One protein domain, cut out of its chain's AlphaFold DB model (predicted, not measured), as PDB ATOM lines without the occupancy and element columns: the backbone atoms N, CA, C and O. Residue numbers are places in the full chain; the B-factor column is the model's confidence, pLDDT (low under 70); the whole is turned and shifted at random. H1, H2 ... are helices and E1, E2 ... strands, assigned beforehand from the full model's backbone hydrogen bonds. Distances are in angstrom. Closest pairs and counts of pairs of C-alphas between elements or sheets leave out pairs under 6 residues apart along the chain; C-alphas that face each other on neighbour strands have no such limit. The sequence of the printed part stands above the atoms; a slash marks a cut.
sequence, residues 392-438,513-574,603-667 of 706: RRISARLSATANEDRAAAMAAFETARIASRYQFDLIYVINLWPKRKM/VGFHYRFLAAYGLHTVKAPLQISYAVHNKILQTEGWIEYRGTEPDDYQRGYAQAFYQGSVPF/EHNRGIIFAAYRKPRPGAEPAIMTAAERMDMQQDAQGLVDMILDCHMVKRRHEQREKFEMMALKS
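This is residues 392 to 438, 513 to 574 and 603 to 667 of the 706 residues of an uncharacterized protein of Gaeumannomyces tritici (strain R3-111a-1) (UniProt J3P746). A twisted antiparallel sheet of five strands curls round the short helix H3 on one face, while H2 and the much longer H4 lie side by side over the other face, running opposite ways. The last part of H4, residues 655 to 667, sticks out as an arm, and the tiny H1 lies away from the sheet. The printed part has 174 residues with four named helices and five named strands, in the order H1 H2 E1 E2 H3 E3 E4 E5 H4; the sheet's order is E2 E1 E5 E4 E3. The class is mixed, helices and strands, in three layers, with helices on both faces of the sheet. The whole is only just compact, close to loose, with a radius of gyration of the C-alphas of 18.4 A and spans of 69 by 49 by 32 A.

The strands are E2, residues 515 to 523, E1, 426 to 434, 24.4 A long, E5, 606 to 614, 25.7 A, E4, 561 to 570, 26.7 A, and E3, 549 to 552. E1 bends by 51 degrees at residue 431, E2 by 68 degrees at 520 and E4 by 57 degrees at 567. The helices are H1, 392 to 395, H2, 403 to 421, 27.2 A, H3, 536 to 544, and H4, 627 to 667, 59.6 A. C-alpha 392 is at (12.002, 18.812, -51.646) and C-alpha 667 at (-20.051, 3.681, -22.389).

Within hydrogen-bond range are N 520 and O 429 of E2 and E1, 2.8 A, N 613 and O 426 of E5 and E1, 2.8 A, N 563 and O 612 of E4 and E5, 2.8 A, and N 551 and O 562 of the hairpin E3 and E4, 2.8 A. H3 is on the sheet, its closest C-alphas to E4 being those of Leu 543 and Ala 566, 5.5 A. On the other face, H2 runs across the strands over E2 and E1 at a height over the sheet of 6.6 A; the closest C-alphas of H2 and E2 are those of Ala 412 and Ala 521, 5.5 A. On the same face as H2, H4 runs slantwise over E5 and E4 at a height of 7.2 A. H4 touches H2 with residues 633 to 651 alone, at a shallow tilt of 1 degrees, opposite ways; the closest C-alphas are those of Ala 407 and Cys 647, 6.0 A. H1 is apart from H2. Every O i to N i+4 pair is within range in H2, H3 and H4; H1 is too short for one.

The farthest C-alphas, those of Gly 619 and Ser 667, are 70.3 A apart. Residues 439 to 512 and 575 to 602 are not printed, with C-alpha gaps of 10.9 A and 9.7 A. The links E2 to H3 and E5 to H4 are long. Mean pLDDT of the printed part is 89.7; residues 392 to 402, 437 to 438 and 556 to 557 are under 70.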
ATOM      1  N   ARG A 392      13.054  17.938 -52.198       51.88
ATOM      2  CA  ARG A 392      12.002  18.812 -51.646       51.88
ATOM      3  C   ARG A 392      10.574  18.439 -52.079       51.88
ATOM      4  O   ARG A 392       9.651  18.631 -51.293       51.88
ATOM      5  N   ARG A 393      10.367  17.896 -53.288       52.38
ATOM      6  CA  ARG A 393       9.038  17.442 -53.750       52.38
ATOM      7  C   ARG A 393       8.586  16.129 -53.103       52.38
ATOM      8  O   ARG A 393       7.385  15.884 -53.056       52.38
ATOM      9  N   ILE A 394       9.509  15.310 -52.597       53.88
ATOM     10  CA  ILE A 394       9.172  14.064 -51.893       53.88
ATOM     11  C   ILE A 394       8.716  14.400 -50.468       53.88
ATOM     12  O   ILE A 394       7.647  13.963 -50.048       53.88
ATOM     13  N   SER A 395       9.453  15.273 -49.769       52.66
ATOM     14  CA  SER A 395       9.085  15.767 -48.433       52.66
ATOM     15  C   SER A 395       7.672  16.366 -48.387       52.66
ATOM     16  O   SER A 395       6.931  16.109 -47.445       52.66
ATOM     17  N   ALA A 396       7.275  17.108 -49.428       51.56
ATOM     18  CA  ALA A 396       5.965  17.760 -49.522       51.56
ATOM     19  C   ALA A 396       4.782  16.823 -49.856       51.56
ATOM     20  O   ALA A 396       3.639  17.275 -49.850       51.56
ATOM     21  N   ARG A 397       5.023  15.539 -50.166       51.25
ATOM     22  CA  ARG A 397       3.957  14.525 -50.326       51.25
ATOM     23  C   ARG A 397       3.778  13.634 -49.094       51.25
ATOM     24  O   ARG A 397       2.704  13.075 -48.915       51.25
ATOM     25  N   LEU A 398       4.787  13.550 -48.227       51.03
ATOM     26  CA  LEU A 398       4.770  12.750 -46.994       51.03
ATOM     27  C   LEU A 398       4.071  13.441 -45.806       51.03
ATOM     28  O   LEU A 398       4.019  12.889 -44.711       51.03
ATOM     29  N   SER A 399       3.549  14.653 -46.006       51.34
ATOM     30  CA  SER A 399       2.815  15.430 -44.999       51.34
ATOM     31  C   SER A 399       1.294  15.229 -45.028       51.34
ATOM     32  O   SER A 399       0.602  15.869 -44.246       51.34
ATOM     33  N   ALA A 400       0.774  14.397 -45.939       50.59
ATOM     34  CA  ALA A 400      -0.666  14.180 -46.148       50.59
ATOM     35  C   ALA A 400      -1.112  12.709 -46.004       50.59
ATOM     36  O   ALA A 400      -2.293  12.407 -46.133       50.59
ATOM     37  N   THR A 401      -0.169  11.796 -45.770       52.09
ATOM     38  CA  THR A 401      -0.400  10.355 -45.589       52.09
ATOM     39  C   THR A 401      -0.461   9.990 -44.103       52.09
ATOM     40  O   THR A 401      -0.104  10.805 -43.249       52.09
ATOM     41  N   ALA A 402      -0.897   8.772 -43.768       69.94
ATOM     42  CA  ALA A 402      -1.039   8.358 -42.374       69.94
ATOM     43  C   ALA A 402       0.315   8.354 -41.630       69.94
ATOM     44  O   ALA A 402       1.385   8.243 -42.237       69.94
ATOM     45  N   ASN A 403       0.277   8.418 -40.292       75.19
ATOM     46  CA  ASN A 403       1.480   8.370 -39.441       75.19
ATOM     47  C   ASN A 403       2.378   7.149 -39.747       75.19
ATOM     48  O   ASN A 403       3.600   7.221 -39.631       75.19
ATOM     49  N   GLU A 404       1.763   6.050 -40.183       78.12
ATOM     50  CA  GLU A 404       2.409   4.814 -40.629       78.12
ATOM     51  C   GLU A 404       3.248   4.986 -41.904       78.12
ATOM     52  O   GLU A 404       4.415   4.595 -41.921       78.12
ATOM     53  N   ASP A 405       2.706   5.638 -42.936       86.00
ATOM     54  CA  ASP A 405       3.428   5.911 -44.186       86.00
ATOM     55  C   ASP A 405       4.634   6.824 -43.944       86.00
ATOM     56  O   ASP A 405       5.694   6.647 -44.546       86.00
ATOM     57  N   ARG A 406       4.504   7.779 -43.013       89.75
ATOM     58  CA  ARG A 406       5.609   8.655 -42.602       89.75
ATOM     59  C   ARG A 406       6.731   7.871 -41.916       89.75
ATOM     60  O   ARG A 406       7.898   8.108 -42.228       89.75
ATOM     61  N   ALA A 407       6.397   6.940 -41.021       90.50
ATOM     62  CA  ALA A 407       7.375   6.065 -40.374       90.50
ATOM     63  C   ALA A 407       8.084   5.152 -41.391       90.50
ATOM     64  O   ALA A 407       9.313   5.116 -41.438       90.50
ATOM     65  N   ALA A 408       7.318   4.488 -42.263       91.75
ATOM     66  CA  ALA A 408       7.858   3.643 -43.327       91.75
ATOM     67  C   ALA A 408       8.752   4.438 -44.300       91.75
ATOM     68  O   ALA A 408       9.811   3.960 -44.707       91.75
ATOM     69  N   ALA A 409       8.377   5.678 -44.632       93.25
ATOM     70  CA  ALA A 409       9.191   6.560 -45.462       93.25
ATOM     71  C   ALA A 409      10.496   6.987 -44.774       93.25
ATOM     72  O   ALA A 409      11.538   6.986 -45.427       93.25
ATOM     73  N   MET A 410      10.472   7.320 -43.478       95.06
ATOM     74  CA  MET A 410      11.691   7.633 -42.716       95.06
ATOM     75  C   MET A 410      12.642   6.431 -42.664       95.06
ATOM     76  O   MET A 410      13.822   6.577 -42.983       95.06
ATOM     77  N   ALA A 411      12.124   5.235 -42.375       96.44
ATOM     78  CA  ALA A 411      12.907   4.001 -42.390       96.44
ATOM     79  C   ALA A 411      13.493   3.693 -43.783       96.44
ATOM     80  O   ALA A 411      14.667   3.342 -43.896       96.44
ATOM     81  N   ALA A 412      12.724   3.888 -44.860       95.88
ATOM     82  CA  ALA A 412      13.203   3.704 -46.232       95.88
ATOM     83  C   ALA A 412      14.282   4.729 -46.638       95.88
ATOM     84  O   ALA A 412      15.263   4.356 -47.284       95.88
ATOM     85  N   PHE A 413      14.144   6.001 -46.242       97.06
ATOM     86  CA  PHE A 413      15.174   7.024 -46.465       97.06
ATOM     87  C   PHE A 413      16.475   6.700 -45.730       97.06
ATOM     88  O   PHE A 413      17.549   6.823 -46.315       97.06
ATOM     89  N   GLU A 414      16.388   6.261 -44.477       98.25
ATOM     90  CA  GLU A 414      17.568   5.935 -43.678       98.25
ATOM     91  C   GLU A 414      18.247   4.647 -44.171       98.25
ATOM     92  O   GLU A 414      19.465   4.606 -44.334       98.25
ATOM     93  N   THR A 415      17.465   3.641 -44.579       98.31
ATOM     94  CA  THR A 415      17.990   2.456 -45.283       98.31
ATOM     95  C   THR A 415      18.736   2.858 -46.566       98.31
ATOM     96  O   THR A 415      19.822   2.350 -46.838       98.31
ATOM     97  N   ALA A 416      18.206   3.820 -47.334       98.06
ATOM     98  CA  ALA A 416      18.869   4.355 -48.526       98.06
ATOM     99  C   ALA A 416      20.138   5.175 -48.207       98.06
ATOM    100  O   ALA A 416      21.093   5.143 -48.989       98.06
ATOM    101  N   ARG A 417      20.189   5.878 -47.063       98.38
ATOM    102  CA  ARG A 417      21.403   6.554 -46.567       98.38
ATOM    103  C   ARG A 417      22.509   5.540 -46.283       98.38
ATOM    104  O   ARG A 417      23.634   5.731 -46.741       98.38
ATOM    105  N   ILE A 418      22.183   4.468 -45.564       98.38
ATOM    106  CA  ILE A 418      23.118   3.392 -45.207       98.38
ATOM    107  C   ILE A 418      23.609   2.681 -46.475       98.38
ATOM    108  O   ILE A 418      24.816   2.550 -46.676       98.38
ATOM    109  N   ALA A 419      22.698   2.330 -47.389       97.94
ATOM    110  CA  ALA A 419      23.047   1.746 -48.685       97.94
ATOM    111  C   ALA A 419      24.007   2.634 -49.493       97.94
ATOM    112  O   ALA A 419      24.998   2.145 -50.032       97.94
ATOM    113  N   SER A 420      23.772   3.949 -49.501       97.56
ATOM    114  CA  SER A 420      24.647   4.917 -50.174       97.56
ATOM    115  C   SER A 420      26.018   5.062 -49.493       97.56
ATOM    116  O   SER A 420      27.027   5.159 -50.187       97.56
ATOM    117  N   ARG A 421      26.078   5.064 -48.149       97.69
ATOM    118  CA  ARG A 421      27.328   5.202 -47.371       97.69
ATOM    119  C   ARG A 421      28.268   4.015 -47.576       97.69
ATOM    120  O   ARG A 421      29.461   4.221 -47.767       97.69
ATOM    121  N   TYR A 422      27.732   2.795 -47.564       96.94
ATOM    122  CA  TYR A 422      28.515   1.555 -47.640       96.94
ATOM    123  C   TYR A 422      28.420   0.849 -49.000       96.94
ATOM    124  O   TYR A 422      28.836  -0.303 -49.119       96.94
ATOM    125  N   GLN A 423      27.894   1.520 -50.027       96.00
ATOM    126  CA  GLN A 423      27.767   1.003 -51.394       96.00
ATOM    127  C   GLN A 423      27.086  -0.379 -51.462       96.00
ATOM    128  O   GLN A 423      27.641  -1.317 -52.031       96.00
ATOM    129  N   PHE A 424      25.910  -0.509 -50.845       96.81
ATOM    130  CA  PHE A 424      25.059  -1.697 -50.960       96.81
ATOM    131  C   PHE A 424      23.976  -1.491 -52.017       96.81
ATOM    132  O   PHE A 424      23.291  -0.470 -52.030       96.81
ATOM    133  N   ASP A 425      23.795  -2.493 -52.871       95.56
ATOM    134  CA  ASP A 425      22.801  -2.490 -53.948       95.56
ATOM    135  C   ASP A 425      21.436  -3.009 -53.466       95.56
ATOM    136  O   ASP A 425      20.406  -2.682 -54.050       95.56
ATOM    137  N   LEU A 426      21.424  -3.785 -52.375       96.31
ATOM    138  CA  LEU A 426      20.243  -4.306 -51.685       96.31
ATOM    139  C   LEU A 426      20.452  -4.188 -50.169       96.31
ATOM    140  O   LEU A 426      21.487  -4.606 -49.656       96.31
ATOM    141  N   ILE A 427      19.454  -3.681 -49.443       97.94
ATOM    142  CA  ILE A 427      19.348  -3.825 -47.981       97.94
ATOM    143  C   ILE A 427      17.907  -4.198 -47.643       97.94
ATOM    144  O   ILE A 427      16.977  -3.607 -48.194       97.94
ATOM    145  N   TYR A 428      17.704  -5.115 -46.703       97.56
ATOM    146  CA  TYR A 428      16.408  -5.315 -46.062       97.56
ATOM    147  C   TYR A 428      16.534  -5.399 -44.539       97.56
ATOM    148  O   TYR A 428      17.529  -5.872 -43.990       97.56
ATOM    149  N   VAL A 429      15.478  -4.947 -43.866       97.81
ATOM    150  CA  VAL A 429      15.247  -5.143 -42.436       97.81
ATOM    151  C   VAL A 429      13.937  -5.902 -42.292       97.81
ATOM    152  O   VAL A 429      12.893  -5.415 -42.732       97.81
ATOM    153  N   ILE A 430      13.982  -7.093 -41.700       96.88
ATOM    154  CA  ILE A 430      12.818  -7.967 -41.506       96.88
ATOM    155  C   ILE A 430      12.641  -8.319 -40.031       96.88
ATOM    156  O   ILE A 430      13.604  -8.638 -39.343       96.88
ATOM    157  N   ASN A 431      11.397  -8.309 -39.556       96.75
ATOM    158  CA  ASN A 431      11.027  -8.977 -38.312       96.75
ATOM    159  C   ASN A 431      10.748 -10.455 -38.615       96.75
ATOM    160  O   ASN A 431       9.964 -10.732 -39.526       96.75
ATOM    161  N   LEU A 432      11.354 -11.369 -37.856       95.62
ATOM    162  CA  LEU A 432      11.134 -12.813 -37.923       95.62
ATOM    163  C   LEU A 432      10.443 -13.332 -36.666       95.62
ATOM    164  O   LEU A 432      10.815 -12.993 -35.540       95.62
ATOM    165  N   TRP A 433       9.494 -14.239 -36.869       93.56
ATOM    166  CA  TRP A 433       8.930 -15.078 -35.819       93.56
ATOM    167  C   TRP A 433       8.763 -16.514 -36.335       93.56
ATOM    168  O   TRP A 433       8.564 -16.712 -37.541       93.56
ATOM    169  N   PRO A 434       8.857 -17.535 -35.461       90.38
ATOM    170  CA  PRO A 434       8.734 -18.915 -35.907       90.38
ATOM    171  C   PRO A 434       7.333 -19.122 -36.480       90.38
ATOM    172  O   PRO A 434       6.343 -18.676 -35.884       90.38
ATOM    173  N   LYS A 435       7.229 -19.822 -37.618       87.75
ATOM    174  CA  LYS A 435       5.945 -20.385 -38.023       87.75
ATOM    175  C   LYS A 435       5.621 -21.445 -36.978       87.75
ATOM    176  O   LYS A 435       6.163 -22.546 -37.005       87.75
ATOM    177  N   ARG A 436       4.770 -21.099 -36.009       75.31
ATOM    178  CA  ARG A 436       4.152 -22.108 -35.149       75.31
ATOM    179  C   ARG A 436       3.469 -23.086 -36.098       75.31
ATOM    180  O   ARG A 436       2.578 -22.659 -36.832       75.31
ATOM    181  N   LYS A 437       3.891 -24.356 -36.100       62.03
ATOM    182  CA  LYS A 437       3.123 -25.419 -36.750       62.03
ATOM    183  C   LYS A 437       1.757 -25.418 -36.069       62.03
ATOM    184  O   LYS A 437       1.639 -25.873 -34.935       62.03
ATOM    185  N   MET A 438       0.752 -24.838 -36.724       50.09
ATOM    186  CA  MET A 438      -0.637 -24.929 -36.289       50.09
ATOM    187  C   MET A 438      -1.154 -26.326 -36.641       50.09
ATOM    188  O   MET A 438      -2.041 -26.488 -37.473       50.09
ATOM    189  N   VAL A 513       8.760 -26.476 -41.378       71.00
ATOM    190  CA  VAL A 513       9.482 -25.692 -40.346       71.00
ATOM    191  C   VAL A 513       9.820 -24.296 -40.897       71.00
ATOM    192  O   VAL A 513      10.960 -23.988 -41.231       71.00
ATOM    193  N   GLY A 514       8.802 -23.448 -41.054       83.25
ATOM    194  CA  GLY A 514       8.948 -22.106 -41.634       83.25
ATOM    195  C   GLY A 514       9.306 -20.988 -40.640       83.25
ATOM    196  O   GLY A 514       9.090 -21.088 -39.433       83.25
ATOM    197  N   PHE A 515       9.741 -19.841 -41.172       88.31
ATOM    198  CA  PHE A 515       9.618 -18.542 -40.495       88.31
ATOM    199  C   PHE A 515       8.515 -17.727 -41.166       88.31
ATOM    200  O   PHE A 515       8.459 -17.650 -42.394       88.31
ATOM    201  N   HIS A 516       7.693 -17.046 -40.372       91.19
ATOM    202  CA  HIS A 516       6.954 -15.894 -40.876       91.19
ATOM    203  C   HIS A 516       7.846 -14.654 -40.775       91.19
ATOM    204  O   HIS A 516       8.551 -14.455 -39.784       91.19
ATOM    205  N   TYR A 517       7.805 -13.820 -41.812       93.50
ATOM    206  CA  TYR A 517       8.618 -12.616 -41.910       93.50
ATOM    207  C   TYR A 517       7.793 -11.409 -42.352       93.50
ATOM    208  O   TYR A 517       6.801 -11.533 -43.070       93.50
ATOM    209  N   ARG A 518       8.226 -10.218 -41.933       93.81
ATOM    210  CA  ARG A 518       7.663  -8.929 -42.357       93.81
ATOM    211  C   ARG A 518       8.784  -7.936 -42.606       93.81
ATOM    212  O   ARG A 518       9.549  -7.646 -41.689       93.81
ATOM    213  N   PHE A 519       8.829  -7.367 -43.807       95.06
ATOM    214  CA  PHE A 519       9.692  -6.224 -44.103       95.06
ATOM    215  C   PHE A 519       9.286  -5.017 -43.253       95.06
ATOM    216  O   PHE A 519       8.127  -4.604 -43.250       95.06
ATOM    217  N   LEU A 520      10.259  -4.463 -42.534       95.75
ATOM    218  CA  LEU A 520      10.150  -3.209 -41.794       95.75
ATOM    219  C   LEU A 520      10.708  -2.047 -42.628       95.75
ATOM    220  O   LEU A 520      10.143  -0.957 -42.638       95.75
ATOM    221  N   ALA A 521      11.792  -2.306 -43.363       97.00
ATOM    222  CA  ALA A 521      12.372  -1.400 -44.345       97.00
ATOM    223  C   ALA A 521      13.109  -2.188 -45.438       97.00
ATOM    224  O   ALA A 521      13.568  -3.307 -45.204       97.00
ATOM    225  N   ALA A 522      13.237  -1.605 -46.631       97.12
ATOM    226  CA  ALA A 522      14.053  -2.164 -47.705       97.12
ATOM    227  C   ALA A 522      14.547  -1.079 -48.674       97.12
ATOM    228  O   ALA A 522      13.849  -0.106 -48.962       97.12
ATOM    229  N   TYR A 523      15.737  -1.300 -49.225       97.50
ATOM    230  CA  TYR A 523      16.341  -0.553 -50.323       97.50
ATOM    231  C   TYR A 523      16.787  -1.542 -51.403       97.50
ATOM    232  O   TYR A 523      17.219  -2.645 -51.086       97.50
ATOM    233  N   GLY A 524      16.675  -1.178 -52.683       95.94
ATOM    234  CA  GLY A 524      17.188  -2.018 -53.772       95.94
ATOM    235  C   GLY A 524      16.420  -3.316 -54.062       95.94
ATOM    236  O   GLY A 524      16.781  -4.023 -54.995       95.94
ATOM    237  N   LEU A 525      15.328  -3.615 -53.344       93.75
ATOM    238  CA  LEU A 525      14.535  -4.852 -53.502       93.75
ATOM    239  C   LEU A 525      14.026  -5.094 -54.940       93.75
ATOM    240  O   LEU A 525      13.884  -6.231 -55.365       93.75
ATOM    241  N   HIS A 526      13.824  -4.024 -55.712       92.88
ATOM    242  CA  HIS A 526      13.458  -4.060 -57.135       92.88
ATOM    243  C   HIS A 526      14.599  -4.505 -58.079       92.88
ATOM    244  O   HIS A 526      14.386  -4.587 -59.282       92.88
ATOM    245  N   THR A 527      15.809  -4.741 -57.557       91.75
ATOM    246  CA  THR A 527      16.971  -5.260 -58.305       91.75
ATOM    247  C   THR A 527      17.162  -6.773 -58.134       91.75
ATOM    248  O   THR A 527      18.066  -7.346 -58.747       91.75
ATOM    249  N   VAL A 528      16.328  -7.409 -57.302       89.94
ATOM    250  CA  VAL A 528      16.254  -8.864 -57.114       89.94
ATOM    251  C   VAL A 528      15.209  -9.433 -58.077       89.94
ATOM    252  O   VAL A 528      14.154  -8.825 -58.269       89.94
ATOM    253  N   LYS A 529      15.454 -10.626 -58.629       87.25
ATOM    254  CA  LYS A 529      14.409 -11.447 -59.261       87.25
ATOM    255  C   LYS A 529      13.349 -11.784 -58.193       87.25
ATOM    256  O   LYS A 529      13.689 -12.281 -57.122       87.25
ATOM    257  N   ALA A 530      12.078 -11.473 -58.438       83.44
ATOM    258  CA  ALA A 530      11.000 -11.796 -57.500       83.44
ATOM    259  C   ALA A 530      10.512 -13.247 -57.707       83.44
ATOM    260  O   ALA A 530      10.406 -13.667 -58.859       83.44
ATOM    261  N   PRO A 531      10.148 -13.992 -56.644       82.25
ATOM    262  CA  PRO A 531      10.209 -13.620 -55.227       82.25
ATOM    263  C   PRO A 531      11.626 -13.730 -54.633       82.25
ATOM    264  O   PRO A 531      12.361 -14.665 -54.936       82.25
ATOM    265  N   LEU A 532      11.977 -12.826 -53.709       82.31
ATOM    266  CA  LEU A 532      13.191 -12.952 -52.890       82.31
ATOM    267  C   LEU A 532      13.040 -14.149 -51.937       82.31
ATOM    268  O   LEU A 532      12.433 -14.033 -50.873       82.31
ATOM    269  N   GLN A 533      13.585 -15.300 -52.329       83.00
ATOM    270  CA  GLN A 533      13.651 -16.495 -51.493       83.00
ATOM    271  C   GLN A 533      14.989 -16.538 -50.751       83.00
ATOM    272  O   GLN A 533      16.052 -16.625 -51.358       83.00
ATOM    273  N   ILE A 534      14.931 -16.495 -49.421       83.69
ATOM    274  CA  ILE A 534      16.075 -16.728 -48.536       83.69
ATOM    275  C   ILE A 534      15.721 -17.948 -47.693       83.69
ATOM    276  O   ILE A 534      14.672 -17.964 -47.045       83.69
ATOM    277  N   SER A 535      16.563 -18.981 -47.725       87.56
ATOM    278  CA  SER A 535      16.239 -20.257 -47.084       87.56
ATOM    279  C   SER A 535      16.114 -20.127 -45.562       87.56
ATOM    280  O   SER A 535      16.811 -19.338 -44.916       87.56
ATOM    281  N   TYR A 536      15.238 -20.946 -44.971       88.00
ATOM    282  CA  TYR A 536      15.033 -21.004 -43.520       88.00
ATOM    283  C   TYR A 536      16.357 -21.186 -42.762       88.00
ATOM    284  O   TYR A 536      16.631 -20.466 -41.803       88.00
ATOM    285  N   ALA A 537      17.225 -22.079 -43.252       90.31
ATOM    286  CA  ALA A 537      18.541 -22.343 -42.677       90.31
ATOM    287  C   ALA A 537      19.457 -21.103 -42.648       90.31
ATOM    288  O   ALA A 537      20.187 -20.912 -41.676       90.31
ATOM    289  N   VAL A 538      19.398 -20.230 -43.664       92.19
ATOM    290  CA  VAL A 538      20.150 -18.963 -43.673       92.19
ATOM    291  C   VAL A 538      19.640 -18.029 -42.580       92.19
ATOM    292  O   VAL A 538      20.445 -17.537 -41.793       92.19
ATOM    293  N   HIS A 539      18.325 -17.827 -42.474       92.88
ATOM    294  CA  HIS A 539      17.742 -16.978 -41.432       92.88
ATOM    295  C   HIS A 539      17.978 -17.519 -40.015       92.88
ATOM    296  O   HIS A 539      18.371 -16.754 -39.135       92.88
ATOM    297  N   ASN A 540      17.829 -18.830 -39.807       93.00
ATOM    298  CA  ASN A 540      18.098 -19.479 -38.523       93.00
ATOM    299  C   ASN A 540      19.570 -19.283 -38.116       93.00
ATOM    300  O   ASN A 540      19.858 -18.879 -36.994       93.00
ATOM    301  N   LYS A 541      20.510 -19.438 -39.061       94.62
ATOM    302  CA  LYS A 541      21.936 -19.173 -38.822       94.62
ATOM    303  C   LYS A 541      22.209 -17.722 -38.404       94.62
ATOM    304  O   LYS A 541      23.066 -17.514 -37.550       94.62
ATOM    305  N   ILE A 542      21.491 -16.732 -38.951       96.00
ATOM    306  CA  ILE A 542      21.626 -15.317 -38.542       96.00
ATOM    307  C   ILE A 542      21.091 -15.096 -37.123       96.00
ATOM    308  O   ILE A 542      21.738 -14.401 -36.349       96.00
ATOM    309  N   LEU A 543      19.956 -15.701 -36.755       95.50
ATOM    310  CA  LEU A 543      19.418 -15.592 -35.393       95.50
ATOM    311  C   LEU A 543      20.296 -16.309 -34.348       95.50
ATOM    312  O   LEU A 543      20.412 -15.829 -33.225       95.50
ATOM    313  N   GLN A 544      20.932 -17.426 -34.715       94.62
ATOM    314  CA  GLN A 544      21.811 -18.209 -33.833       94.62
ATOM    315  C   GLN A 544      23.253 -17.678 -33.727       94.62
ATOM    316  O   GLN A 544      24.014 -18.168 -32.893       94.62
ATOM    317  N   THR A 545      23.665 -16.723 -34.569       95.38
ATOM    318  CA  THR A 545      25.035 -16.184 -34.554       95.38
ATOM    319  C   THR A 545      25.077 -14.839 -33.837       95.38
ATOM    320  O   THR A 545      24.292 -13.934 -34.124       95.38
ATOM    321  N   GLU A 546      26.035 -14.679 -32.928       94.38
ATOM    322  CA  GLU A 546      26.338 -13.388 -32.319       94.38
ATOM    323  C   GLU A 546      27.232 -12.550 -33.254       94.38
ATOM    324  O   GLU A 546      28.262 -13.017 -33.743       94.38
ATOM    325  N   GLY A 547      26.836 -11.302 -33.515       95.25
ATOM    326  CA  GLY A 547      27.575 -10.381 -34.386       95.25
ATOM    327  C   GLY A 547      27.281 -10.542 -35.885       95.25
ATOM    328  O   GLY A 547      26.157 -10.838 -36.288       95.25
ATOM    329  N   TRP A 548      28.288 -10.268 -36.721       96.56
ATOM    330  CA  TRP A 548      28.150 -10.196 -38.182       96.56
ATOM    331  C   TRP A 548      28.502 -11.502 -38.886       96.56
ATOM    332  O   TRP A 548      29.649 -11.950 -38.831       96.56
ATOM    333  N   ILE A 549      27.566 -12.018 -39.684       95.94
ATOM    334  CA  ILE A 549      27.860 -13.032 -40.699       95.94
ATOM    335  C   ILE A 549      28.206 -12.334 -42.015       95.94
ATOM    336  O   ILE A 549      27.439 -11.514 -42.520       95.94
ATOM    337  N   GLU A 550      29.345 -12.707 -42.599       95.56
ATOM    338  CA  GLU A 550      29.666 -12.421 -43.997       95.56
ATOM    339  C   GLU A 550      29.122 -13.547 -44.887       95.56
ATOM    340  O   GLU A 550      29.540 -14.700 -44.778       95.56
ATOM    341  N   TYR A 551      28.203 -13.203 -45.784       92.06
ATOM    342  CA  TYR A 551      27.726 -14.078 -46.847       92.06
ATOM    343  C   TYR A 551      28.608 -13.913 -48.079       92.06
ATOM    344  O   TYR A 551      28.919 -12.795 -48.492       92.06
ATOM    345  N   ARG A 552      28.983 -15.037 -48.687       91.38
ATOM    346  CA  ARG A 552      29.649 -15.096 -49.989       91.38
ATOM    347  C   ARG A 552      28.769 -15.941 -50.899       91.38
ATOM    348  O   ARG A 552      28.454 -17.072 -50.535       91.38
ATOM    349  N   GLY A 553      28.329 -15.372 -52.015       81.38
ATOM    350  CA  GLY A 553      27.599 -16.121 -53.032       81.38
ATOM    351  C   GLY A 553      28.541 -17.100 -53.728       81.38
ATOM    352  O   GLY A 553      29.662 -16.726 -54.070       81.38
ATOM    353  N   THR A 554      28.099 -18.344 -53.916       78.00
ATOM    354  CA  THR A 554      28.700 -19.264 -54.897       78.00
ATOM    355  C   THR A 554      28.277 -18.867 -56.305       78.00
ATOM    356  O   THR A 554      29.102 -18.836 -57.213       78.00
ATOM    357  N   GLU A 555      27.007 -18.488 -56.455       79.25
ATOM    358  CA  GLU A 555      26.429 -18.104 -57.736       79.25
ATOM    359  C   GLU A 555      26.931 -16.722 -58.179       79.25
ATOM    360  O   GLU A 555      26.879 -15.767 -57.394       79.25
ATOM    361  N   PRO A 556      27.394 -16.577 -59.434       69.56
ATOM    362  CA  PRO A 556      28.010 -15.338 -59.908       69.56
ATOM    363  C   PRO A 556      27.007 -14.197 -60.135       69.56
ATOM    364  O   PRO A 556      27.417 -13.040 -60.217       69.56
ATOM    365  N   ASP A 557      25.717 -14.517 -60.264       68.81
ATOM    366  CA  ASP A 557      24.749 -13.701 -61.007       68.81
ATOM    367  C   ASP A 557      23.992 -12.668 -60.146       68.81
ATOM    368  O   ASP A 557      23.773 -11.533 -60.572       68.81
ATOM    369  N   ASP A 558      23.608 -13.031 -58.914       73.94
ATOM    370  CA  ASP A 558      22.722 -12.192 -58.095       73.94
ATOM    371  C   ASP A 558      23.480 -11.297 -57.087       73.94
ATOM    372  O   ASP A 558      23.378 -10.071 -57.186       73.94
ATOM    373  N   TYR A 559      24.250 -11.863 -56.138       83.00
ATOM    374  CA  TYR A 559      24.989 -11.097 -55.108       83.00
ATOM    375  C   TYR A 559      26.282 -11.796 -54.637       83.00
ATOM    376  O   TYR A 559      26.236 -12.794 -53.920       83.00
ATOM    377  N   GLN A 560      27.451 -11.220 -54.947       83.25
ATOM    378  CA  GLN A 560      28.761 -11.778 -54.558       83.25
ATOM    379  C   GLN A 560      29.004 -11.790 -53.042       83.25
ATOM    380  O   GLN A 560      29.597 -12.730 -52.509       83.25
ATOM    381  N   ARG A 561      28.628 -10.712 -52.344       92.00
ATOM    382  CA  ARG A 561      29.039 -10.462 -50.954       92.00
ATOM    383  C   ARG A 561      27.928  -9.766 -50.179       92.00
ATOM    384  O   ARG A 561      27.450  -8.711 -50.593       92.00
ATOM    385  N   GLY A 562      27.557 -10.333 -49.036       94.75
ATOM    386  CA  GLY A 562      26.562  -9.779 -48.124       94.75
ATOM    387  C   GLY A 562      27.028  -9.766 -46.673       94.75
ATOM    388  O   GLY A 562      27.971 -10.461 -46.300       94.75
ATOM    389  N   TYR A 563      26.347  -8.978 -45.854       97.12
ATOM    390  CA  TYR A 563      26.559  -8.849 -44.419       97.12
ATOM    391  C   TYR A 563      25.203  -8.862 -43.720       97.12
ATOM    392  O   TYR A 563      24.323  -8.089 -44.095       97.12
ATOM    393  N   ALA A 564      25.030  -9.714 -42.709       97.62
ATOM    394  CA  ALA A 564      23.811  -9.742 -41.904       97.62
ATOM    395  C   ALA A 564      24.106  -9.855 -40.405       97.62
ATOM    396  O   ALA A 564      25.092 -10.477 -40.001       97.62
ATOM    397  N   GLN A 565      23.217  -9.271 -39.603       97.75
ATOM    398  CA  GLN A 565      23.209  -9.340 -38.143       97.75
ATOM    399  C   GLN A 565      21.753  -9.381 -37.657       97.75
ATOM    400  O   GLN A 565      20.894  -8.662 -38.178       97.75
ATOM    401  N   ALA A 566      21.474 -10.212 -36.651       97.62
ATOM    402  CA  ALA A 566      20.205 -10.189 -35.933       97.62
ATOM    403  C   ALA A 566      20.288  -9.297 -34.687       97.62
ATOM    404  O   ALA A 566      21.197  -9.429 -33.869       97.62
ATOM    405  N   PHE A 567      19.283  -8.440 -34.538       97.50
ATOM    406  CA  PHE A 567      19.020  -7.555 -33.409       97.50
ATOM    407  C   PHE A 567      17.773  -8.049 -32.667       97.50
ATOM    408  O   PHE A 567      16.897  -8.670 -33.271       97.50
ATOM    409  N   TYR A 568      17.668  -7.765 -31.366       96.31
ATOM    410  CA  TYR A 568      16.523  -8.181 -30.537       96.31
ATOM    411  C   TYR A 568      16.199  -9.683 -30.665       96.31
ATOM    412  O   TYR A 568      15.038 -10.085 -30.757       96.31
ATOM    413  N   GLN A 569      17.257 -10.502 -30.711       95.75
ATOM    414  CA  GLN A 569      17.170 -11.961 -30.713       95.75
ATOM    415  C   GLN A 569      16.397 -12.449 -29.482       95.75
ATOM    416  O   GLN A 569      16.498 -11.877 -28.395       95.75
ATOM    417  N   GLY A 570      15.653 -13.538 -29.635       93.50
ATOM    418  CA  GLY A 570      15.067 -14.229 -28.497       93.50
ATOM    419  C   GLY A 570      14.473 -15.572 -28.877       93.50
ATOM    420  O   GLY A 570      14.165 -15.839 -30.038       93.50
ATOM    421  N   SER A 571      14.262 -16.417 -27.877       92.06
ATOM    422  CA  SER A 571      13.446 -17.617 -28.012       92.06
ATOM    423  C   SER A 571      11.973 -17.284 -27.753       92.06
ATOM    424  O   SER A 571      11.620 -16.459 -26.905       92.06
ATOM    425  N   VAL A 572      11.080 -17.893 -28.521       86.81
ATOM    426  CA  VAL A 572       9.740 -18.270 -28.069       86.81
ATOM    427  C   VAL A 572       9.885 -19.712 -27.585       86.81
ATOM    428  O   VAL A 572      10.350 -20.528 -28.385       86.81
ATOM    429  N   PRO A 573       9.534 -20.055 -26.331       82.56
ATOM    430  CA  PRO A 573       9.545 -21.449 -25.910       82.56
ATOM    431  C   PRO A 573       8.603 -22.231 -26.824       82.56
ATOM    432  O   PRO A 573       7.454 -21.829 -27.035       82.56
ATOM    433  N   PHE A 574       9.101 -23.320 -27.404       77.25
ATOM    434  CA  PHE A 574       8.245 -24.228 -28.144       77.25
ATOM    435  C   PHE A 574       7.349 -24.918 -27.115       77.25
ATOM    436  O   PHE A 574       7.833 -25.685 -26.284       77.25
ATOM    437  N   GLU A 603      17.800 -21.301 -28.405       84.75
ATOM    438  CA  GLU A 603      17.334 -21.307 -29.786       84.75
ATOM    439  C   GLU A 603      16.579 -20.011 -30.077       84.75
ATOM    440  O   GLU A 603      15.367 -19.882 -29.879       84.75
ATOM    441  N   HIS A 604      17.335 -19.008 -30.519       91.19
ATOM    442  CA  HIS A 604      16.807 -17.742 -30.989       91.19
ATOM    443  C   HIS A 604      16.006 -17.988 -32.271       91.19
ATOM    444  O   HIS A 604      16.546 -18.061 -33.368       91.19
ATOM    445  N   ASN A 605      14.694 -18.155 -32.114       91.75
ATOM    446  CA  ASN A 605      13.754 -18.441 -33.197       91.75
ATOM    447  C   ASN A 605      12.915 -17.210 -33.599       91.75
ATOM    448  O   ASN A 605      12.100 -17.284 -34.515       91.75
ATOM    449  N   ARG A 606      13.140 -16.058 -32.951       95.19
ATOM    450  CA  ARG A 606      12.615 -14.737 -33.332       95.19
ATOM    451  C   ARG A 606      13.692 -13.656 -33.220       95.19
ATOM    452  O   ARG A 606      14.639 -13.786 -32.443       95.19
ATOM    453  N   GLY A 607      13.511 -12.567 -33.961       96.56
ATOM    454  CA  GLY A 607      14.379 -11.388 -33.918       96.56
ATOM    455  C   GLY A 607      14.210 -10.499 -35.148       96.56
ATOM    456  O   GLY A 607      13.475 -10.839 -36.074       96.56
ATOM    457  N   ILE A 608      14.903  -9.364 -35.174       97.62
ATOM    458  CA  ILE A 608      14.945  -8.461 -36.329       97.62
ATOM    459  C   ILE A 608      16.267  -8.674 -37.064       97.62
ATOM    460  O   ILE A 608      17.329  -8.395 -36.517       97.62
ATOM    461  N   ILE A 609      16.223  -9.138 -38.310       97.75
ATOM    462  CA  ILE A 609      17.416  -9.257 -39.155       97.75
ATOM    463  C   ILE A 609      17.585  -7.984 -39.976       97.75
ATOM    464  O   ILE A 609      16.683  -7.598 -40.721       97.75
ATOM    465  N   PHE A 610      18.773  -7.390 -39.892       98.25
ATOM    466  CA  PHE A 610      19.313  -6.501 -40.915       98.25
ATOM    467  C   PHE A 610      20.207  -7.330 -41.841       98.25
ATOM    468  O   PHE A 610      21.078  -8.060 -41.360       98.25
ATOM    469  N   ALA A 611      20.037  -7.195 -43.155       97.75
ATOM    470  CA  ALA A 611      20.953  -7.772 -44.133       97.75
ATOM    471  C   ALA A 611      21.184  -6.820 -45.313       97.75
ATOM    472  O   ALA A 611      20.253  -6.186 -45.812       97.75
ATOM    473  N   ALA A 612      22.434  -6.737 -45.762       97.44
ATOM    474  CA  ALA A 612      22.896  -5.836 -46.810       97.44
ATOM    475  C   ALA A 612      23.812  -6.574 -47.796       97.44
ATOM    476  O   ALA A 612      24.702  -7.311 -47.379       97.44
ATOM    477  N   TYR A 613      23.612  -6.375 -49.099       96.19
ATOM    478  CA  TYR A 613      24.293  -7.114 -50.164       96.19
ATOM    479  C   TYR A 613      24.856  -6.172 -51.233       96.19
ATOM    480  O   TYR A 613      24.254  -5.149 -51.572       96.19
ATOM    481  N   ARG A 614      26.020  -6.541 -51.775       95.00
ATOM    482  CA  ARG A 614      26.664  -5.897 -52.926       95.00
ATOM    483  C   ARG A 614      26.568  -6.813 -54.144       95.00
ATOM    484  O   ARG A 614      26.838  -8.014 -54.038       95.00
ATOM    485  N   LYS A 615      26.194  -6.252 -55.292       93.12
ATOM    486  CA  LYS A 615      26.250  -6.949 -56.582       93.12
ATOM    487  C   LYS A 615      27.698  -7.041 -57.081       93.12
ATOM    488  O   LYS A 615      28.515  -6.184 -56.727       93.12
ATOM    489  N   PRO A 616      28.032  -8.046 -57.913       90.69
ATOM    490  CA  PRO A 616      29.259  -8.001 -58.705       90.69
ATOM    491  C   PRO A 616      29.346  -6.687 -59.489       90.69
ATOM    492  O   PRO A 616      28.387  -6.280 -60.146       90.69
ATOM    493  N   ARG A 617      30.514  -6.037 -59.464       90.25
ATOM    494  CA  ARG A 617      30.847  -4.968 -60.415       90.25
ATOM    495  C   ARG A 617      31.849  -5.525 -61.426       90.25
ATOM    496  O   ARG A 617      32.918  -5.969 -61.006       90.25
ATOM    497  N   PRO A 618      31.543  -5.527 -62.736       90.06
ATOM    498  CA  PRO A 618      32.439  -6.106 -63.730       90.06
ATOM    499  C   PRO A 618      33.786  -5.373 -63.721       90.06
ATOM    500  O   PRO A 618      33.835  -4.147 -63.822       90.06
ATOM    501  N   GLY A 619      34.877  -6.128 -63.573       90.31
ATOM    502  CA  GLY A 619      36.242  -5.592 -63.531       90.31
ATOM    503  C   GLY A 619      36.677  -4.953 -62.204       90.31
ATOM    504  O   GLY A 619      37.751  -4.358 -62.167       90.31
ATOM    505  N   ALA A 620      35.896  -5.064 -61.123       89.12
ATOM    506  CA  ALA A 620      36.295  -4.596 -59.795       89.12
ATOM    507  C   ALA A 620      36.229  -5.725 -58.756       89.12
ATOM    508  O   ALA A 620      35.179  -6.336 -58.560       89.12
ATOM    509  N   GLU A 621      37.341  -5.955 -58.053       86.94
ATOM    510  CA  GLU A 621      37.394  -6.862 -56.901       86.94
ATOM    511  C   GLU A 621      36.332  -6.484 -55.845       86.94
ATOM    512  O   GLU A 621      36.154  -5.292 -55.555       86.94
ATOM    513  N   PRO A 622      35.629  -7.461 -55.235       82.19
ATOM    514  CA  PRO A 622      34.576  -7.197 -54.261       82.19
ATOM    515  C   PRO A 622      35.154  -6.597 -52.977       82.19
ATOM    516  O   PRO A 622      35.560  -7.321 -52.066       82.19
ATOM    517  N   ALA A 623      35.147  -5.261 -52.906       87.69
ATOM    518  CA  ALA A 623      35.721  -4.461 -51.828       87.69
ATOM    519  C   ALA A 623      35.408  -5.048 -50.440       87.69
ATOM    520  O   ALA A 623      34.263  -5.018 -49.970       87.69
ATOM    521  N   ILE A 624      36.436  -5.600 -49.794       91.75
ATOM    522  CA  ILE A 624      36.325  -6.243 -48.485       91.75
ATOM    523  C   ILE A 624      36.098  -5.150 -47.446       91.75
ATOM    524  O   ILE A 624      36.947  -4.284 -47.254       91.75
ATOM    525  N   MET A 625      34.952  -5.192 -46.768       95.12
ATOM    526  CA  MET A 625      34.615  -4.195 -45.759       95.12
ATOM    527  C   MET A 625      35.460  -4.407 -44.499       95.12
ATOM    528  O   MET A 625      35.415  -5.471 -43.863       95.12
ATOM    529  N   THR A 626      36.238  -3.383 -44.155       96.25
ATOM    530  CA  THR A 626      37.174  -3.400 -43.029       96.25
ATOM    531  C   THR A 626      36.440  -3.573 -41.698       96.25
ATOM    532  O   THR A 626      35.234  -3.343 -41.585       96.25
ATOM    533  N   ALA A 627      37.167  -3.978 -40.653       95.75
ATOM    534  CA  ALA A 627      36.588  -4.107 -39.316       95.75
ATOM    535  C   ALA A 627      36.018  -2.770 -38.798       95.75
ATOM    536  O   ALA A 627      34.952  -2.764 -38.192       95.75
ATOM    537  N   ALA A 628      36.675  -1.642 -39.099       96.94
ATOM    538  CA  ALA A 628      36.205  -0.312 -38.716       96.94
ATOM    539  C   ALA A 628      34.896   0.067 -39.433       96.94
ATOM    540  O   ALA A 628      33.918   0.400 -38.773       96.94
ATOM    541  N   GLU A 629      34.832  -0.080 -40.763       96.88
ATOM    542  CA  GLU A 629      33.600   0.173 -41.533       96.88
ATOM    543  C   GLU A 629      32.435  -0.720 -41.086       96.88
ATOM    544  O   GLU A 629      31.284  -0.298 -41.128       96.88
ATOM    545  N   ARG A 630      32.722  -1.947 -40.633       96.06
ATOM    546  CA  ARG A 630      31.714  -2.880 -40.112       96.06
ATOM    547  C   ARG A 630      31.150  -2.437 -38.758       96.06
ATOM    548  O   ARG A 630      29.954  -2.600 -38.543       96.06
ATOM    549  N   MET A 631      31.970  -1.843 -37.887       97.06
ATOM    550  CA  MET A 631      31.510  -1.235 -36.628       97.06
ATOM    551  C   MET A 631      30.693   0.042 -36.882       97.06
ATOM    552  O   MET A 631      29.613   0.200 -36.315       97.06
ATOM    553  N   ASP A 632      31.154   0.906 -37.791       97.88
ATOM    554  CA  ASP A 632      30.409   2.078 -38.277       97.88
ATOM    555  C   ASP A 632      29.032   1.667 -38.843       97.88
ATOM    556  O   ASP A 632      28.000   2.262 -38.516       97.88
ATOM    557  N   MET A 633      29.007   0.615 -39.668       97.62
ATOM    558  CA  MET A 633      27.785   0.054 -40.245       97.62
ATOM    559  C   MET A 633      26.882  -0.564 -39.176       97.62
ATOM    560  O   MET A 633      25.667  -0.436 -39.285       97.62
ATOM    561  N   GLN A 634      27.437  -1.187 -38.132       97.56
ATOM    562  CA  GLN A 634      26.656  -1.707 -37.010       97.56
ATOM    563  C   GLN A 634      25.946  -0.598 -36.237       97.56
ATOM    564  O   GLN A 634      24.773  -0.755 -35.911       97.56
ATOM    565  N   GLN A 635      26.610   0.535 -35.998       98.31
ATOM    566  CA  GLN A 635      25.976   1.682 -35.347       98.31
ATOM    567  C   GLN A 635      24.862   2.288 -36.219       98.31
ATOM    568  O   GLN A 635      23.782   2.591 -35.713       98.31
ATOM    569  N   ASP A 636      25.092   2.412 -37.530       98.50
ATOM    570  CA  ASP A 636      24.078   2.856 -38.498       98.50
ATOM    571  C   ASP A 636      22.882   1.878 -38.575       98.50
ATOM    572  O   ASP A 636      21.728   2.305 -38.570       98.50
ATOM    573  N   ALA A 637      23.140   0.566 -38.619       98.38
ATOM    574  CA  ALA A 637      22.115  -0.477 -38.689       98.38
ATOM    575  C   ALA A 637      21.287  -0.565 -37.398       98.38
ATOM    576  O   ALA A 637      20.064  -0.675 -37.469       98.38
ATOM    577  N   GLN A 638      21.931  -0.456 -36.231       98.12
ATOM    578  CA  GLN A 638      21.239  -0.388 -34.948       98.12
ATOM    579  C   GLN A 638      20.340   0.854 -34.885       98.12
ATOM    580  O   GLN A 638      19.146   0.717 -34.647       98.12
ATOM    581  N   GLY A 639      20.860   2.044 -35.207       98.19
ATOM    582  CA  GLY A 639      20.065   3.280 -35.211       98.19
ATOM    583  C   GLY A 639      18.838   3.228 -36.134       98.19
ATOM    584  O   GLY A 639      17.791   3.787 -35.803       98.19
ATOM    585  N   LEU A 640      18.925   2.506 -37.260       98.38
ATOM    586  CA  LEU A 640      17.779   2.221 -38.127       98.38
ATOM    587  C   LEU A 640      16.736   1.315 -37.446       98.38
ATOM    588  O   LEU A 640      15.542   1.610 -37.525       98.38
ATOM    589  N   VAL A 641      17.154   0.226 -36.790       98.12
ATOM    590  CA  VAL A 641      16.234  -0.689 -36.085       98.12
ATOM    591  C   VAL A 641      15.584   0.002 -34.883       98.12
ATOM    592  O   VAL A 641      14.365  -0.085 -34.726       98.12
ATOM    593  N   ASP A 642      16.359   0.747 -34.095       97.62
ATOM    594  CA  ASP A 642      15.888   1.511 -32.937       97.62
ATOM    595  C   ASP A 642      14.813   2.533 -33.365       97.62
ATOM    596  O   ASP A 642      13.714   2.556 -32.810       97.62
ATOM    597  N   MET A 643      15.062   3.300 -34.439       97.69
ATOM    598  CA  MET A 643      14.086   4.240 -35.016       97.69
ATOM    599  C   MET A 643      12.795   3.542 -35.483       97.69
ATOM    600  O   MET A 643      11.695   4.062 -35.279       97.69
ATOM    601  N   ILE A 644      12.906   2.370 -36.118       96.81
ATOM    602  CA  ILE A 644      11.750   1.574 -36.564       96.81
ATOM    603  C   ILE A 644      10.908   1.114 -35.362       96.81
ATOM    604  O   ILE A 644       9.674   1.187 -35.407       96.81
ATOM    605  N   LEU A 645      11.558   0.667 -34.284       96.19
ATOM    606  CA  LEU A 645      10.895   0.246 -33.050       96.19
ATOM    607  C   LEU A 645      10.199   1.417 -32.349       96.19
ATOM    608  O   LEU A 645       9.027   1.285 -31.990       96.19
ATOM    609  N   ASP A 646      10.854   2.574 -32.233       96.19
ATOM    610  CA  ASP A 646      10.253   3.795 -31.684       96.19
ATOM    611  C   ASP A 646       9.004   4.215 -32.469       96.19
ATOM    612  O   ASP A 646       7.950   4.482 -31.882       96.19
ATOM    613  N   CYS A 647       9.068   4.203 -33.806       94.25
ATOM    614  CA  CYS A 647       7.903   4.465 -34.649       94.25
ATOM    615  C   CYS A 647       6.755   3.474 -34.388       94.25
ATOM    616  O   CYS A 647       5.598   3.895 -34.282       94.25
ATOM    617  N   HIS A 648       7.044   2.177 -34.236       92.56
ATOM    618  CA  HIS A 648       6.021   1.174 -33.919       92.56
ATOM    619  C   HIS A 648       5.430   1.365 -32.510       92.56
ATOM    620  O   HIS A 648       4.216   1.246 -32.330       92.56
ATOM    621  N   MET A 649       6.251   1.719 -31.519       93.69
ATOM    622  CA  MET A 649       5.810   1.988 -30.146       93.69
ATOM    623  C   MET A 649       4.949   3.252 -30.045       93.69
ATOM    624  O   MET A 649       3.951   3.262 -29.319       93.69
ATOM    625  N   VAL A 650       5.272   4.302 -30.808       93.56
ATOM    626  CA  VAL A 650       4.418   5.493 -30.943       93.56
ATOM    627  C   VAL A 650       3.090   5.137 -31.615       93.56
ATOM    628  O   VAL A 650       2.043   5.528 -31.096       93.56
ATOM    629  N   LYS A 651       3.104   4.346 -32.702       91.19
ATOM    630  CA  LYS A 651       1.873   3.901 -33.378       91.19
ATOM    631  C   LYS A 651       0.970   3.095 -32.438       91.19
ATOM    632  O   LYS A 651      -0.190   3.448 -32.262       91.19
ATOM    633  N   ARG A 652       1.516   2.081 -31.755       94.06
ATOM    634  CA  ARG A 652       0.776   1.246 -30.791       94.06
ATOM    635  C   ARG A 652       0.139   2.073 -29.672       94.06
ATOM    636  O   ARG A 652      -0.999   1.809 -29.297       94.06
ATOM    637  N   ARG A 653       0.840   3.092 -29.158       94.75
ATOM    638  CA  ARG A 653       0.301   4.003 -28.132       94.75
ATOM    639  C   ARG A 653      -0.856   4.860 -28.667       94.75
ATOM    640  O   ARG A 653      -1.794   5.128 -27.921       94.75
ATOM    641  N   HIS A 654      -0.808   5.266 -29.938       93.25
ATOM    642  CA  HIS A 654      -1.903   5.976 -30.611       93.25
ATOM    643  C   HIS A 654      -3.137   5.070 -30.757       93.25
ATOM    644  O   HIS A 654      -4.201   5.405 -30.245       93.25
ATOM    645  N   GLU A 655      -2.955   3.868 -31.315       93.19
ATOM    646  CA  GLU A 655      -4.017   2.864 -31.494       93.19
ATOM    647  C   GLU A 655      -4.676   2.463 -30.157       93.19
ATOM    648  O   GLU A 655      -5.889   2.265 -30.083       93.19
ATOM    649  N   GLN A 656      -3.892   2.349 -29.075       95.50
ATOM    650  CA  GLN A 656      -4.408   2.101 -27.722       95.50
ATOM    651  C   GLN A 656      -5.242   3.272 -27.190       95.50
ATOM    652  O   GLN A 656      -6.284   3.043 -26.575       95.50
ATOM    653  N   ARG A 657      -4.814   4.516 -27.440       96.31
ATOM    654  CA  ARG A 657      -5.562   5.714 -27.043       96.31
ATOM    655  C   ARG A 657      -6.885   5.825 -27.800       96.31
ATOM    656  O   ARG A 657      -7.910   6.035 -27.164       96.31
ATOM    657  N   GLU A 658      -6.885   5.620 -29.115       96.00
ATOM    658  CA  GLU A 658      -8.105   5.650 -29.936       96.00
ATOM    659  C   GLU A 658      -9.099   4.560 -29.508       96.00
ATOM    660  O   GLU A 658     -10.292   4.824 -29.377       96.00
ATOM    661  N   LYS A 659      -8.615   3.351 -29.190       96.44
ATOM    662  CA  LYS A 659      -9.447   2.285 -28.605       96.44
ATOM    663  C   LYS A 659     -10.035   2.682 -27.250       96.44
ATOM    664  O   LYS A 659     -11.212   2.423 -27.010       96.44
ATOM    665  N   PHE A 660      -9.258   3.327 -26.379       97.56
ATOM    666  CA  PHE A 660      -9.748   3.812 -25.086       97.56
ATOM    667  C   PHE A 660     -10.801   4.922 -25.240       97.56
ATOM    668  O   PHE A 660     -11.851   4.860 -24.605       97.56
ATOM    669  N   GLU A 661     -10.571   5.891 -26.129       96.88
ATOM    670  CA  GLU A 661     -11.520   6.974 -26.416       96.88
ATOM    671  C   GLU A 661     -12.818   6.440 -27.055       96.88
ATOM    672  O   GLU A 661     -13.906   6.834 -26.638       96.88
ATOM    673  N   MET A 662     -12.742   5.455 -27.962       96.38
ATOM    674  CA  MET A 662     -13.929   4.760 -28.483       96.38
ATOM    675  C   MET A 662     -14.701   3.993 -27.398       96.38
ATOM    676  O   MET A 662     -15.932   4.039 -27.382       96.38
ATOM    677  N   MET A 663     -14.018   3.315 -26.467       96.44
ATOM    678  CA  MET A 663     -14.684   2.635 -25.345       96.44
ATOM    679  C   MET A 663     -15.366   3.629 -24.392       96.44
ATOM    680  O   MET A 663     -16.489   3.371 -23.958       96.44
ATOM    681  N   ALA A 664     -14.741   4.779 -24.119       95.69
ATOM    682  CA  ALA A 664     -15.320   5.842 -23.296       95.69
ATOM    683  C   ALA A 664     -16.552   6.499 -23.952       95.69
ATOM    684  O   ALA A 664     -17.542   6.778 -23.276       95.69
ATOM    685  N   LEU A 665     -16.537   6.698 -25.274       95.00
ATOM    686  CA  LEU A 665     -17.705   7.182 -26.017       95.00
ATOM    687  C   LEU A 665     -18.838   6.139 -26.041       95.00
ATOM    688  O   LEU A 665     -20.004   6.494 -25.853       95.00
ATOM    689  N   LYS A 666     -18.509   4.848 -26.208       94.62
ATOM    690  CA  LYS A 666     -19.496   3.755 -26.209       94.62
ATOM    691  C   LYS A 666     -20.175   3.576 -24.845       94.62
ATOM    692  O   LYS A 666     -21.376   3.312 -24.814       94.62
ATOM    693  N   SER A 667     -19.456   3.747 -23.732       93.81
ATOM    694  CA  SER A 667     -20.051   3.681 -22.389       93.81
ATOM    695  C   SER A 667     -20.909   4.911 -22.066       93.81
ATOM    696  O   SER A 667     -22.021   4.758 -21.560       93.81
TER     697      SER A 667